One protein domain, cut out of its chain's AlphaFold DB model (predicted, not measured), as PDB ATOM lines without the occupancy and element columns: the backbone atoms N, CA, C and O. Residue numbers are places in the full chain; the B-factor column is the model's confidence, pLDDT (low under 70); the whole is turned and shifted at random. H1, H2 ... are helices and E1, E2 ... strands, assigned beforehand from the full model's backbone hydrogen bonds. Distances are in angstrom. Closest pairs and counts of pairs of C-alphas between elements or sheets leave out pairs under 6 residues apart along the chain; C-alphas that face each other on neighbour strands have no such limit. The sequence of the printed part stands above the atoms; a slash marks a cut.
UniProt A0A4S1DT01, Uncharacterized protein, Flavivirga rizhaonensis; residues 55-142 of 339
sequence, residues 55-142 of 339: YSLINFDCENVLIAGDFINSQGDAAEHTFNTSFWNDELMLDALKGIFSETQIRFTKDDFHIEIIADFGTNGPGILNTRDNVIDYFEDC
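What this domain is: This is residues 55 to 142 of the 339 residues of an uncharacterized protein of Flavivirga rizhaonensis (UniProt A0A4S1DT01). A twisted sheet of four strands has two separate helices packed on one face, H1 over edge strand E2 and the shorter H2 across E3, near E4. The hairpin turns E1 to E2 and E3 to E4 make the two ends of the long axis. The printed part has 88 residues, in the order E1, E2, H1, E3, E4, H2; the sheet runs E2, E1, E3, E4, antiparallel throughout. The class is mixed, and the whole is compact, with a radius of gyration of the C-alphas of 13.1 A and spans of 40 by 22 by 20 A.

Where its parts are: Find C-alpha 65 at (143.515, 142.151, 119.946), where E1, residues 65 to 72, begins its 22.1 A. E2, residues 78 to 84, covers 19.3 A. Look for C-alpha 90 at (147.028, 157.391, 115.941); from there H1, residues 90 to 104, runs 21.1 A. E3, residues 113 to 120, spans 19.8 A and bends by 60 degrees at residue 116. E4 is residues 127 to 129, 6.8 A. H2, residues 132 to 141, runs 14.9 A to C-alpha 141 at (144.957, 147.184, 132.369).

How they stand to each other: Look across E1 and E2, a hairpin, for N 71 and O 79 at 2.8 A. Between E1 and E3, N 66 and O 119 are 2.8 A apart; in the hairpin E3 and E4, N 129 and O 118 are 2.8 A apart. E2, H1, E3 form a split strand-helix-strand unit, two strands running the same way with E1 between them, its crossover right-handed. The sheet and its helices make two layers, helices on one face. H1, slantwise to the strands, has height 9.3 A over the sheet; its closest C-alphas to E2 are Ile 100 and Ala 79, 6.9 A. H2, across the strands, has height 8.3 A over the sheet; the closest C-alphas of H2 and E3 are those of Val 135 and Ile 118, 7.1 A apart, and the closest of H2 and E4 are those of Val 135 and Leu 129, 6.2 A apart. H1 and H2 are apart. Every O i to N i+4 pair of H1 is within hydrogen-bond range, and 5 of 6 in H2.

The domain as a whole: The C-alphas farthest apart are Gln 75 and Thr 123, 40.4 A. The printed part has no cut, and no link is long. Expect pLDDT under 70 at residue 85 and residues 123 to 125.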
ATOM      1  N   TYR A  55     137.575 156.071 121.220       84.50
ATOM      2  CA  TYR A  55     138.945 156.409 120.865       84.50
ATOM      3  C   TYR A  55     139.812 156.834 122.063       84.50
ATOM      4  O   TYR A  55     140.949 156.381 122.183       84.50
ATOM      5  N   SER A  56     139.304 157.674 122.968       81.25
ATOM      6  CA  SER A  56     140.033 158.146 124.158       81.25
ATOM      7  C   SER A  56     140.177 157.068 125.222       81.25
ATOM      8  O   SER A  56     141.045 157.181 126.091       81.25
ATOM      9  N   LEU A  57     139.352 156.017 125.153       83.12
ATOM     10  CA  LEU A  57     139.526 154.827 125.972       83.12
ATOM     11  C   LEU A  57     140.742 154.019 125.524       83.12
ATOM     12  O   LEU A  57     141.312 153.321 126.352       83.12
ATOM     13  N   ILE A  58     141.163 154.113 124.257       85.25
ATOM     14  CA  ILE A  58     142.207 153.246 123.710       85.25
ATOM     15  C   ILE A  58     143.537 153.481 124.425       85.25
ATOM     16  O   ILE A  58     144.245 154.468 124.217       85.25
ATOM     17  N   ASN A  59     143.931 152.486 125.211       86.56
ATOM     18  CA  ASN A  59     145.294 152.334 125.675       86.56
ATOM     19  C   ASN A  59     146.120 151.631 124.591       86.56
ATOM     20  O   ASN A  59     146.042 150.418 124.403       86.56
ATOM     21  N   PHE A  60     146.923 152.419 123.879       85.25
ATOM     22  CA  PHE A  60     147.762 151.968 122.767       85.25
ATOM     23  C   PHE A  60     148.833 150.932 123.158       85.25
ATOM     24  O   PHE A  60     149.397 150.290 122.271       85.25
ATOM     25  N   ASP A  61     149.109 150.751 124.456       87.00
ATOM     26  CA  ASP A  61     150.022 149.715 124.951       87.00
ATOM     27  C   ASP A  61     149.361 148.318 124.997       87.00
ATOM     28  O   ASP A  61     150.053 147.311 125.178       87.00
ATOM     29  N   CYS A  62     148.037 148.230 124.827       86.81
ATOM     30  CA  CYS A  62     147.327 146.959 124.744       86.81
ATOM     31  C   CYS A  62     147.499 146.331 123.349       86.81
ATOM     32  O   CYS A  62     147.006 146.835 122.341       86.81
ATOM     33  N   GLU A  63     148.217 145.208 123.284       84.69
ATOM     34  CA  GLU A  63     148.575 144.530 122.031       84.69
ATOM     35  C   GLU A  63     147.765 143.241 121.788       84.69
ATOM     36  O   GLU A  63     147.242 142.617 122.709       84.69
ATOM     37  N   ASN A  64     147.791 142.762 120.537       83.44
ATOM     38  CA  ASN A  64     147.296 141.440 120.109       83.44
ATOM     39  C   ASN A  64     145.778 141.204 120.209       83.44
ATOM     40  O   ASN A  64     145.346 140.055 120.315       83.44
ATOM     41  N   VAL A  65     144.973 142.257 120.083       86.06
ATOM     42  CA  VAL A  65     143.515 142.151 119.946       86.06
ATOM     43  C   VAL A  65     143.038 142.617 118.576       86.06
ATOM     44  O   VAL A  65     143.661 143.449 117.922       86.06
ATOM     45  N   LEU A  66     141.917 142.064 118.132       88.00
ATOM     46  CA  LEU A  66     141.114 142.631 117.058       88.00
ATOM     47  C   LEU A  66     140.155 143.640 117.678       88.00
ATOM     48  O   LEU A  66     139.416 143.283 118.591       88.00
ATOM     49  N   ILE A  67     140.121 144.851 117.140       89.06
ATOM     50  CA  ILE A  67     139.110 145.845 117.489       89.06
ATOM     51  C   ILE A  67     138.256 146.058 116.241       89.06
ATOM     52  O   ILE A  67     138.764 146.396 115.167       89.06
ATOM     53  N   ALA A  68     136.964 145.802 116.370       89.00
ATOM     54  CA  ALA A  68     135.970 146.101 115.354       89.00
ATOM     55  C   ALA A  68     135.047 147.189 115.892       89.00
ATOM     56  O   ALA A  68     134.673 147.168 117.066       89.00
ATOM     57  N   GLY A  69     134.715 148.132 115.026       89.75
ATOM     58  CA  GLY A  69     133.864 149.248 115.367       89.75
ATOM     59  C   GLY A  69     133.274 149.891 114.129       89.75
ATOM     60  O   GLY A  69     133.501 149.458 112.992       89.75
ATOM     61  N   ASP A  70     132.542 150.954 114.358       88.94
ATOM     62  CA  ASP A  70     131.977 151.800 113.331       88.94
ATOM     63  C   ASP A  70     132.258 153.267 113.642       88.94
ATOM     64  O   ASP A  70     132.675 153.648 114.732       88.94
ATOM     65  N   PHE A  71     132.128 154.084 112.609       89.25
ATOM     66  CA  PHE A  71     132.122 155.526 112.723       89.25
ATOM     67  C   PHE A  71     130.688 155.981 112.542       89.25
ATOM     68  O   PHE A  71     130.127 155.704 111.485       89.25
ATOM     69  N   ILE A  72     130.116 156.666 113.529       85.75
ATOM     70  CA  ILE A  72     128.774 157.248 113.454       85.75
ATOM     71  C   ILE A  72     128.881 158.729 113.801       85.75
ATOM     72  O   ILE A  72     129.220 159.087 114.929       85.75
ATOM     73  N   ASN A  73     128.591 159.596 112.830       80.50
ATOM     74  CA  ASN A  73     128.598 161.039 113.059       80.50
ATOM     75  C   ASN A  73     127.232 161.538 113.571       80.50
ATOM     76  O   ASN A  73     126.228 160.828 113.550       80.50
ATOM     77  N   SER A  74     127.164 162.809 113.971       73.69
ATOM     78  CA  SER A  74     125.918 163.465 114.426       73.69
ATOM     79  C   SER A  74     124.858 163.675 113.330       73.69
ATOM     80  O   SER A  74     123.803 164.258 113.563       73.69
ATOM     81  N   GLN A  75     125.129 163.263 112.091       74.25
ATOM     82  CA  GLN A  75     124.154 163.260 110.999       74.25
ATOM     83  C   GLN A  75     123.569 161.855 110.767       74.25
ATOM     84  O   GLN A  75     122.677 161.690 109.930       74.25
ATOM     85  N   GLY A  76     124.054 160.846 111.500       76.44
ATOM     86  CA  GLY A  76     123.681 159.442 111.346       76.44
ATOM     87  C   GLY A  76     124.265 158.761 110.124       76.44
ATOM     88  O   GLY A  76     123.779 157.698 109.718       76.44
ATOM     89  N   ASP A  77     125.290 159.367 109.528       85.44
ATOM     90  CA  ASP A  77     126.128 158.674 108.567       85.44
ATOM     91  C   ASP A  77     126.969 157.643 109.304       85.44
ATOM     92  O   ASP A  77     127.463 157.912 110.400       85.44
ATOM     93  N   ALA A  78     127.130 156.478 108.685       88.94
ATOM     94  CA  ALA A  78     127.870 155.382 109.277       88.94
ATOM     95  C   ALA A  78     128.939 154.842 108.327       88.94
ATOM     96  O   ALA A  78     128.760 154.801 107.105       88.94
ATOM     97  N   ALA A  79     130.049 154.389 108.897       90.88
ATOM     98  CA  ALA A  79     131.056 153.616 108.187       90.88
ATOM     99  C   ALA A  79     131.627 152.532 109.098       90.88
ATOM    100  O   ALA A  79     132.228 152.821 110.126       90.88
ATOM    101  N   GLU A  80     131.483 151.271 108.707       88.62
ATOM    102  CA  GLU A  80     132.111 150.169 109.433       88.62
ATOM    103  C   GLU A  80     133.617 150.141 109.173       88.62
ATOM    104  O   GLU A  80     134.075 150.265 108.030       88.62
ATOM    105  N   HIS A  81     134.401 149.895 110.221       89.12
ATOM    106  CA  HIS A  81     135.826 149.654 110.065       89.12
ATOM    107  C   HIS A  81     136.333 148.610 111.051       89.12
ATOM    108  O   HIS A  81     136.106 148.656 112.256       89.12
ATOM    109  N   THR A  82     137.087 147.647 110.535       85.50
ATOM    110  CA  THR A  82     137.733 146.636 111.369       85.50
ATOM    111  C   THR A  82     139.230 146.855 111.363       85.50
ATOM    112  O   THR A  82     139.887 146.747 110.326       85.50
ATOM    113  N   PHE A  83     139.790 147.070 112.544       82.56
ATOM    114  CA  PHE A  83     141.218 147.213 112.731       82.56
ATOM    115  C   PHE A  83     141.794 145.878 113.183       82.56
ATOM    116  O   PHE A  83     141.779 145.501 114.355       82.56
ATOM    117  N   ASN A  84     142.318 145.137 112.214       74.06
ATOM    118  CA  ASN A  84     143.060 143.916 112.482       74.06
ATOM    119  C   ASN A  84     144.546 144.247 112.596       74.06
ATOM    120  O   ASN A  84     145.282 144.179 111.609       74.06
ATOM    121  N   THR A  85     144.975 144.657 113.785       66.94
ATOM    122  CA  THR A  85     146.368 145.021 114.008       66.94
ATOM    123  C   THR A  85     146.890 144.473 115.326       66.94
ATOM    124  O   THR A  85     146.218 144.489 116.346       66.94
ATOM    125  N   SER A  86     148.133 143.992 115.303       70.75
ATOM    126  CA  SER A  86     148.861 143.626 116.521       70.75
ATOM    127  C   SER A  86     149.253 144.852 117.354       70.75
ATOM    128  O   SER A  86     149.625 144.688 118.511       70.75
ATOM    129  N   PHE A  87     149.182 146.049 116.763       71.44
ATOM    130  CA  PHE A  87     149.586 147.326 117.350       71.44
ATOM    131  C   PHE A  87     148.651 148.426 116.851       71.44
ATOM    132  O   PHE A  87     148.575 148.674 115.647       71.44
ATOM    133  N   TRP A  88     147.952 149.093 117.758       77.00
ATOM    134  CA  TRP A  88     147.115 150.237 117.423       77.00
ATOM    135  C   TRP A  88     147.907 151.539 117.632       77.00
ATOM    136  O   TRP A  88     148.747 151.612 118.525       77.00
ATOM    137  N   ASN A  89     147.697 152.560 116.795       84.12
ATOM    138  CA  ASN A  89     148.277 153.899 116.966       84.12
ATOM    139  C   ASN A  89     147.434 154.968 116.248       84.12
ATOM    140  O   ASN A  89     146.587 154.651 115.412       84.12
ATOM    141  N   ASP A  90     147.697 156.237 116.556       84.69
ATOM    142  CA  ASP A  90     147.028 157.391 115.941       84.69
ATOM    143  C   ASP A  90     147.128 157.432 114.406       84.69
ATOM    144  O   ASP A  90     146.204 157.897 113.740       84.69
ATOM    145  N   GLU A  91     148.234 156.952 113.828       88.75
ATOM    146  CA  GLU A  91     148.443 156.943 112.374       88.75
ATOM    147  C   GLU A  91     147.482 155.966 111.679       88.75
ATOM    148  O   GLU A  91     146.942 156.289 110.623       88.75
ATOM    149  N   LEU A  92     147.194 154.817 112.301       88.69
ATOM    150  CA  LEU A  92     146.223 153.846 111.787       88.69
ATOM    151  C   LEU A  92     144.798 154.398 111.790       88.69
ATOM    152  O   LEU A  92     144.076 154.202 110.813       88.69
ATOM    153  N   MET A  93     144.405 155.104 112.852       89.38
ATOM    154  CA  MET A  93     143.100 155.767 112.896       89.38
ATOM    155  C   MET A  93     142.985 156.815 111.787       89.38
ATOM    156  O   MET A  93     142.007 156.847 111.044       89.38
ATOM    157  N   LEU A  94     144.025 157.630 111.611       89.38
ATOM    158  CA  LEU A  94     144.060 158.634 110.554       89.38
ATOM    159  C   LEU A  94     143.962 158.013 109.148       89.38
ATOM    160  O   LEU A  94     143.294 158.551 108.261       89.38
ATOM    161  N   ASP A  95     144.631 156.886 108.918       91.69
ATOM    162  CA  ASP A  95     144.553 156.174 107.644       91.69
ATOM    163  C   ASP A  95     143.172 155.545 107.412       91.69
ATOM    164  O   ASP A  95     142.674 155.597 106.283       91.69
ATOM    165  N   ALA A  96     142.516 155.038 108.464       91.75
ATOM    166  CA  ALA A  96     141.130 154.574 108.398       91.75
ATOM    167  C   ALA A  96     140.173 155.713 108.015       91.75
ATOM    168  O   ALA A  96     139.432 155.577 107.041       91.75
ATOM    169  N   LEU A  97     140.264 156.867 108.686       90.88
ATOM    170  CA  LEU A  97     139.455 158.055 108.383       90.88
ATOM    171  C   LEU A  97     139.632 158.524 106.930       90.88
ATOM    172  O   LEU A  97     138.656 158.809 106.232       90.88
ATOM    173  N   LYS A  98     140.873 158.553 106.419       92.06
ATOM    174  CA  LYS A  98     141.147 158.879 105.005       92.06
ATOM    175  C   LYS A  98     140.555 157.848 104.048       92.06
ATOM    176  O   LYS A  98     140.050 158.231 102.990       92.06
ATOM    177  N   GLY A  99     140.661 156.563 104.389       92.62
ATOM    178  CA  GLY A  99     140.088 155.463 103.618       92.62
ATOM    179  C   GLY A  99     138.578 155.623 103.487       92.62
ATOM    180  O   GLY A  99     138.075 155.726 102.368       92.62
ATOM    181  N   ILE A 100     137.895 155.785 104.620       92.31
ATOM    182  CA  ILE A 100     136.448 156.002 104.687       92.31
ATOM    183  C   ILE A 100     136.052 157.236 103.878       92.31
ATOM    184  O   ILE A 100     135.227 157.123 102.975       92.31
ATOM    185  N   PHE A 101     136.699 158.388 104.095       92.00
ATOM    186  CA  PHE A 101     136.395 159.602 103.331       92.00
ATOM    187  C   PHE A 101     136.573 159.399 101.819       92.00
ATOM    188  O   PHE A 101     135.800 159.924 101.019       92.00
ATOM    189  N   SER A 102     137.579 158.631 101.393       92.81
ATOM    190  CA  SER A 102     137.786 158.354  99.970       92.81
ATOM    191  C   SER A 102     136.651 157.532  99.348       92.81
ATOM    192  O   SER A 102     136.335 157.736  98.174       92.81
ATOM    193  N   GLU A 103     136.012 156.664 100.133       91.38
ATOM    194  CA  GLU A 103     134.934 155.773  99.705       91.38
ATOM    195  C   GLU A 103     133.560 156.442  99.793       91.38
ATOM    196  O   GLU A 103     132.788 156.389  98.834       91.38
ATOM    197  N   THR A 104     133.273 157.111 100.909       89.94
ATOM    198  CA  THR A 104     131.949 157.669 101.218       89.94
ATOM    199  C   THR A 104     131.814 159.137 100.829       89.94
ATOM    200  O   THR A 104     130.704 159.613 100.624       89.94
ATOM    201  N   GLN A 105     132.932 159.864 100.695       90.38
ATOM    202  CA  GLN A 105     132.979 161.335 100.631       90.38
ATOM    203  C   GLN A 105     132.429 162.032 101.890       90.38
ATOM    204  O   GLN A 105     132.234 163.248 101.876       90.38
ATOM    205  N   ILE A 106     132.242 161.286 102.983       85.94
ATOM    206  CA  ILE A 106     131.772 161.780 104.281       85.94
ATOM    207  C   ILE A 106     132.953 161.877 105.232       85.94
ATOM    208  O   ILE A 106     133.812 160.994 105.284       85.94
ATOM    209  N   ARG A 107     133.028 163.001 105.945       86.06
ATOM    210  CA  ARG A 107     134.070 163.238 106.939       86.06
ATOM    211  C   ARG A 107     133.606 162.676 108.268       86.06
ATOM    212  O   ARG A 107     132.551 163.072 108.747       86.06
ATOM    213  N   PHE A 108     134.443 161.821 108.828       85.81
ATOM    214  CA  PHE A 108     134.355 161.379 110.207       85.81
ATOM    215  C   PHE A 108     135.547 161.944 110.981       85.81
ATOM    216  O   PHE A 108     136.588 162.245 110.382       85.81
ATOM    217  N   THR A 109     135.394 162.089 112.289       84.75
ATOM    218  CA  THR A 109     136.480 162.374 113.231       84.75
ATOM    219  C   THR A 109     136.780 161.131 114.066       84.75
ATOM    220  O   THR A 109     136.109 160.103 113.969       84.75
ATOM    221  N   LYS A 110     137.819 161.207 114.897       85.31
ATOM    222  CA  LYS A 110     138.143 160.143 115.857       85.31
ATOM    223  C   LYS A 110     137.032 159.947 116.889       85.31
ATOM    224  O   LYS A 110     136.871 158.843 117.397       85.31
ATOM    225  N   ASP A 111     136.266 160.998 117.161       78.19
ATOM    226  CA  ASP A 111     135.167 160.965 118.123       78.19
ATOM    227  C   ASP A 111     133.981 160.167 117.605       78.19
ATOM    228  O   ASP A 111     133.218 159.643 118.409       78.19
ATOM    229  N   ASP A 112     133.826 160.068 116.286       82.38
ATOM    230  CA  ASP A 112     132.763 159.272 115.677       82.38
ATOM    231  C   ASP A 112     133.018 157.768 115.841       82.38
ATOM    232  O   ASP A 112     132.113 156.977 115.593       82.38
ATOM    233  N   PHE A 113     134.229 157.358 116.242       88.44
ATOM    234  CA  PHE A 113     134.584 155.953 116.393       88.44
ATOM    235  C   PHE A 113     133.969 155.333 117.653       88.44
ATOM    236  O   PHE A 113     134.291 155.725 118.781       88.44
ATOM    237  N   HIS A 114     133.157 154.301 117.444       86.44
ATOM    238  CA  HIS A 114     132.568 153.460 118.473       86.44
ATOM    239  C   HIS A 114     133.127 152.035 118.377       86.44
ATOM    240  O   HIS A 114     133.222 151.441 117.301       86.44
ATOM    241  N   ILE A 115     133.543 151.474 119.511       88.88
ATOM    242  CA  ILE A 115     134.060 150.110 119.605       88.88
ATOM    243  C   ILE A 115     132.882 149.168 119.829       88.88
ATOM    244  O   ILE A 115     132.367 149.038 120.938       88.88
ATOM    245  N   GLU A 116     132.517 148.432 118.784       86.25
ATOM    246  CA  GLU A 116     131.519 147.370 118.888       86.25
ATOM    247  C   GLU A 116     132.086 146.151 119.633       86.25
ATOM    248  O   GLU A 116     131.415 145.531 120.465       86.25
ATOM    249  N   ILE A 117     133.315 145.742 119.287       89.12
ATOM    250  CA  ILE A 117     133.901 144.480 119.745       89.12
ATOM    251  C   ILE A 117     135.420 144.589 119.906       89.12
ATOM    252  O   ILE A 117     136.132 144.995 118.989       89.12
ATOM    253  N   ILE A 118     135.922 144.059 121.022       90.00
ATOM    254  CA  ILE A 118     137.320 143.655 121.196       90.00
ATOM    255  C   ILE A 118     137.375 142.130 121.240       90.00
ATOM    256  O   ILE A 118     136.690 141.499 122.045       90.00
ATOM    257  N   ALA A 119     138.187 141.516 120.385       89.56
ATOM    258  CA  ALA A 119     138.371 140.071 120.353       89.56
ATOM    259  C   ALA A 119     139.844 139.684 120.527       89.56
ATOM    260  O   ALA A 119     140.710 140.128 119.773       89.56
ATOM    261  N   ASP A 120     140.120 138.803 121.487       86.62
ATOM    262  CA  ASP A 120     141.429 138.161 121.653       86.62
ATOM    263  C   ASP A 120     141.400 136.792 120.956       86.62
ATOM    264  O   ASP A 120     140.602 135.917 121.297       86.62
ATOM    265  N   PHE A 121     142.266 136.605 119.955       78.00
ATOM    266  CA  PHE A 121     142.461 135.318 119.265       78.00
ATOM    267  C   PHE A 121     143.739 134.584 119.721       78.00
ATOM    268  O   PHE A 121     144.102 133.549 119.149       78.00
ATOM    269  N   GLY A 122     144.446 135.136 120.708       71.25
ATOM    270  CA  GLY A 122     145.746 134.721 121.211       71.25
ATOM    271  C   GLY A 122     145.711 133.756 122.403       71.25
ATOM    272  O   GLY A 122     144.818 132.923 122.572       71.25
ATOM    273  N   THR A 123     146.780 133.804 123.206       57.25
ATOM    274  CA  THR A 123     147.166 132.777 124.194       57.25
ATOM    275  C   THR A 123     146.217 132.607 125.379       57.25
ATOM    276  O   THR A 123     146.292 131.573 126.046       57.25
ATOM    277  N   ASN A 124     145.335 133.573 125.636       58.66
ATOM    278  CA  ASN A 124     144.386 133.527 126.752       58.66
ATOM    279  C   ASN A 124     143.077 132.793 126.397       58.66
ATOM    280  O   ASN A 124     142.265 132.520 127.279       58.66
ATOM    281  N   GLY A 125     142.929 132.373 125.134       60.53
ATOM    282  CA  GLY A 125     141.740 131.710 124.603       60.53
ATOM    283  C   GLY A 125     140.823 132.692 123.867       60.53
ATOM    284  O   GLY A 125     140.888 133.886 124.126       60.53
ATOM    285  N   PRO A 126     139.980 132.208 122.933       72.69
ATOM    286  CA  PRO A 126     139.090 133.069 122.167       72.69
ATOM    287  C   PRO A 126     138.086 133.747 123.102       72.69
ATOM    288  O   PRO A 126     137.242 133.073 123.699       72.69
ATOM    289  N   GLY A 127     138.190 135.066 123.220       82.44
ATOM    290  CA  GLY A 127     137.297 135.896 124.018       82.44
ATOM    291  C   GLY A 127     136.780 137.077 123.203       82.44
ATOM    292  O   GLY A 127     137.449 137.537 122.281       82.44
ATOM    293  N   ILE A 128     135.576 137.545 123.536       87.12
ATOM    294  CA  ILE A 128     134.941 138.729 122.948       87.12
ATOM    295  C   ILE A 128     134.458 139.618 124.095       87.12
ATOM    296  O   ILE A 128     133.752 139.133 124.981       87.12
ATOM    297  N   LEU A 129     134.839 140.894 124.073       89.56
ATOM    298  CA  LEU A 129     134.284 141.957 124.909       89.56
ATOM    299  C   LEU A 129     133.467 142.861 123.997       89.56
ATOM    300  O   LEU A 129     133.970 143.342 122.987       89.56
ATOM    301  N   ASN A 130     132.200 143.052 124.333       85.56
ATOM    302  CA  ASN A 130     131.276 143.858 123.539       85.56
ATOM    303  C   ASN A 130     130.272 144.619 124.420       85.56
ATOM    304  O   ASN A 130     129.184 144.978 123.980       85.56
ATOM    305  N   THR A 131     130.609 144.792 125.700       84.31
ATOM    306  CA  THR A 131     129.935 145.738 126.589       84.31
ATOM    307  C   THR A 131     130.894 146.882 126.864       84.31
ATOM    308  O   THR A 131     132.097 146.660 127.007       84.31
ATOM    309  N   ARG A 132     130.349 148.091 127.000       82.62
ATOM    310  CA  ARG A 132     131.132 149.292 127.300       82.62
ATOM    311  C   ARG A 132     131.999 149.133 128.552       82.62
ATOM    312  O   ARG A 132     133.186 149.414 128.489       82.62
ATOM    313  N   ASP A 133     131.438 148.605 129.642       83.25
ATOM    314  CA  ASP A 133     132.182 148.377 130.892       83.25
ATOM    315  C   ASP A 133     133.397 147.461 130.680       83.25
ATOM    316  O   ASP A 133     134.499 147.800 131.086       83.25
ATOM    317  N   ASN A 134     133.233 146.343 129.959       87.56
ATOM    318  CA  ASN A 134     134.354 145.443 129.679       87.56
ATOM    319  C   ASN A 134     135.395 146.089 128.744       87.56
ATOM    320  O   ASN A 134     136.578 145.777 128.845       87.56
ATOM    321  N   VAL A 135     134.965 146.928 127.791       88.06
ATOM    322  CA  VAL A 135     135.866 147.665 126.888       88.06
ATOM    323  C   VAL A 135     136.708 148.667 127.679       88.06
ATOM    324  O   VAL A 135     137.917 148.735 127.471       88.06
ATOM    325  N   ILE A 136     136.084 149.400 128.609       87.12
ATOM    326  CA  ILE A 136     136.774 150.309 129.531       87.12
ATOM    327  C   ILE A 136     137.776 149.522 130.377       87.12
ATOM    328  O   ILE A 136     138.965 149.826 130.325       87.12
ATOM    329  N   ASP A 137     137.312 148.483 131.082       88.50
ATOM    330  CA  ASP A 137     138.149 147.649 131.952       88.50
ATOM    331  C   ASP A 137     139.357 147.084 131.184       88.50
ATOM    332  O   ASP A 137     140.490 147.156 131.660       88.50
ATOM    333  N   TYR A 138     139.142 146.608 129.951       90.44
ATOM    334  CA  TYR A 138     140.217 146.103 129.099       90.44
ATOM    335  C   TYR A 138     141.290 147.153 128.828       90.44
ATOM    336  O   TYR A 138     142.473 146.847 128.937       90.44
ATOM    337  N   PHE A 139     140.931 148.380 128.453       90.44
ATOM    338  CA  PHE A 139     141.957 149.381 128.163       90.44
ATOM    339  C   PHE A 139     142.616 149.961 129.422       90.44
ATOM    340  O   PHE A 139     143.725 150.494 129.330       90.44
ATOM    341  N   GLU A 140     142.012 149.824 130.603       90.06
ATOM    342  CA  GLU A 140     142.654 150.243 131.852       90.06
ATOM    343  C   GLU A 140     143.898 149.404 132.190       90.06
ATOM    344  O   GLU A 140     144.903 149.961 132.644       90.06
ATOM    345  N   ASP A 141     143.872 148.088 131.951       91.25
ATOM    346  CA  ASP A 141     144.957 147.184 132.369       91.25
ATOM    347  C   ASP A 141     145.393 146.125 131.335       91.25
ATOM    348  O   ASP A 141     146.260 145.291 131.620       91.25
ATOM    349  N   CYS A 142     144.844 146.185 130.121       89.88
ATOM    350  CA  CYS A 142     145.032 145.227 129.029       89.88
ATOM    351  C   CYS A 142     144.644 143.784 129.391       89.88
ATOM    352  O   CYS A 142     145.130 142.831 128.765       89.88
TER     353      CYS A 142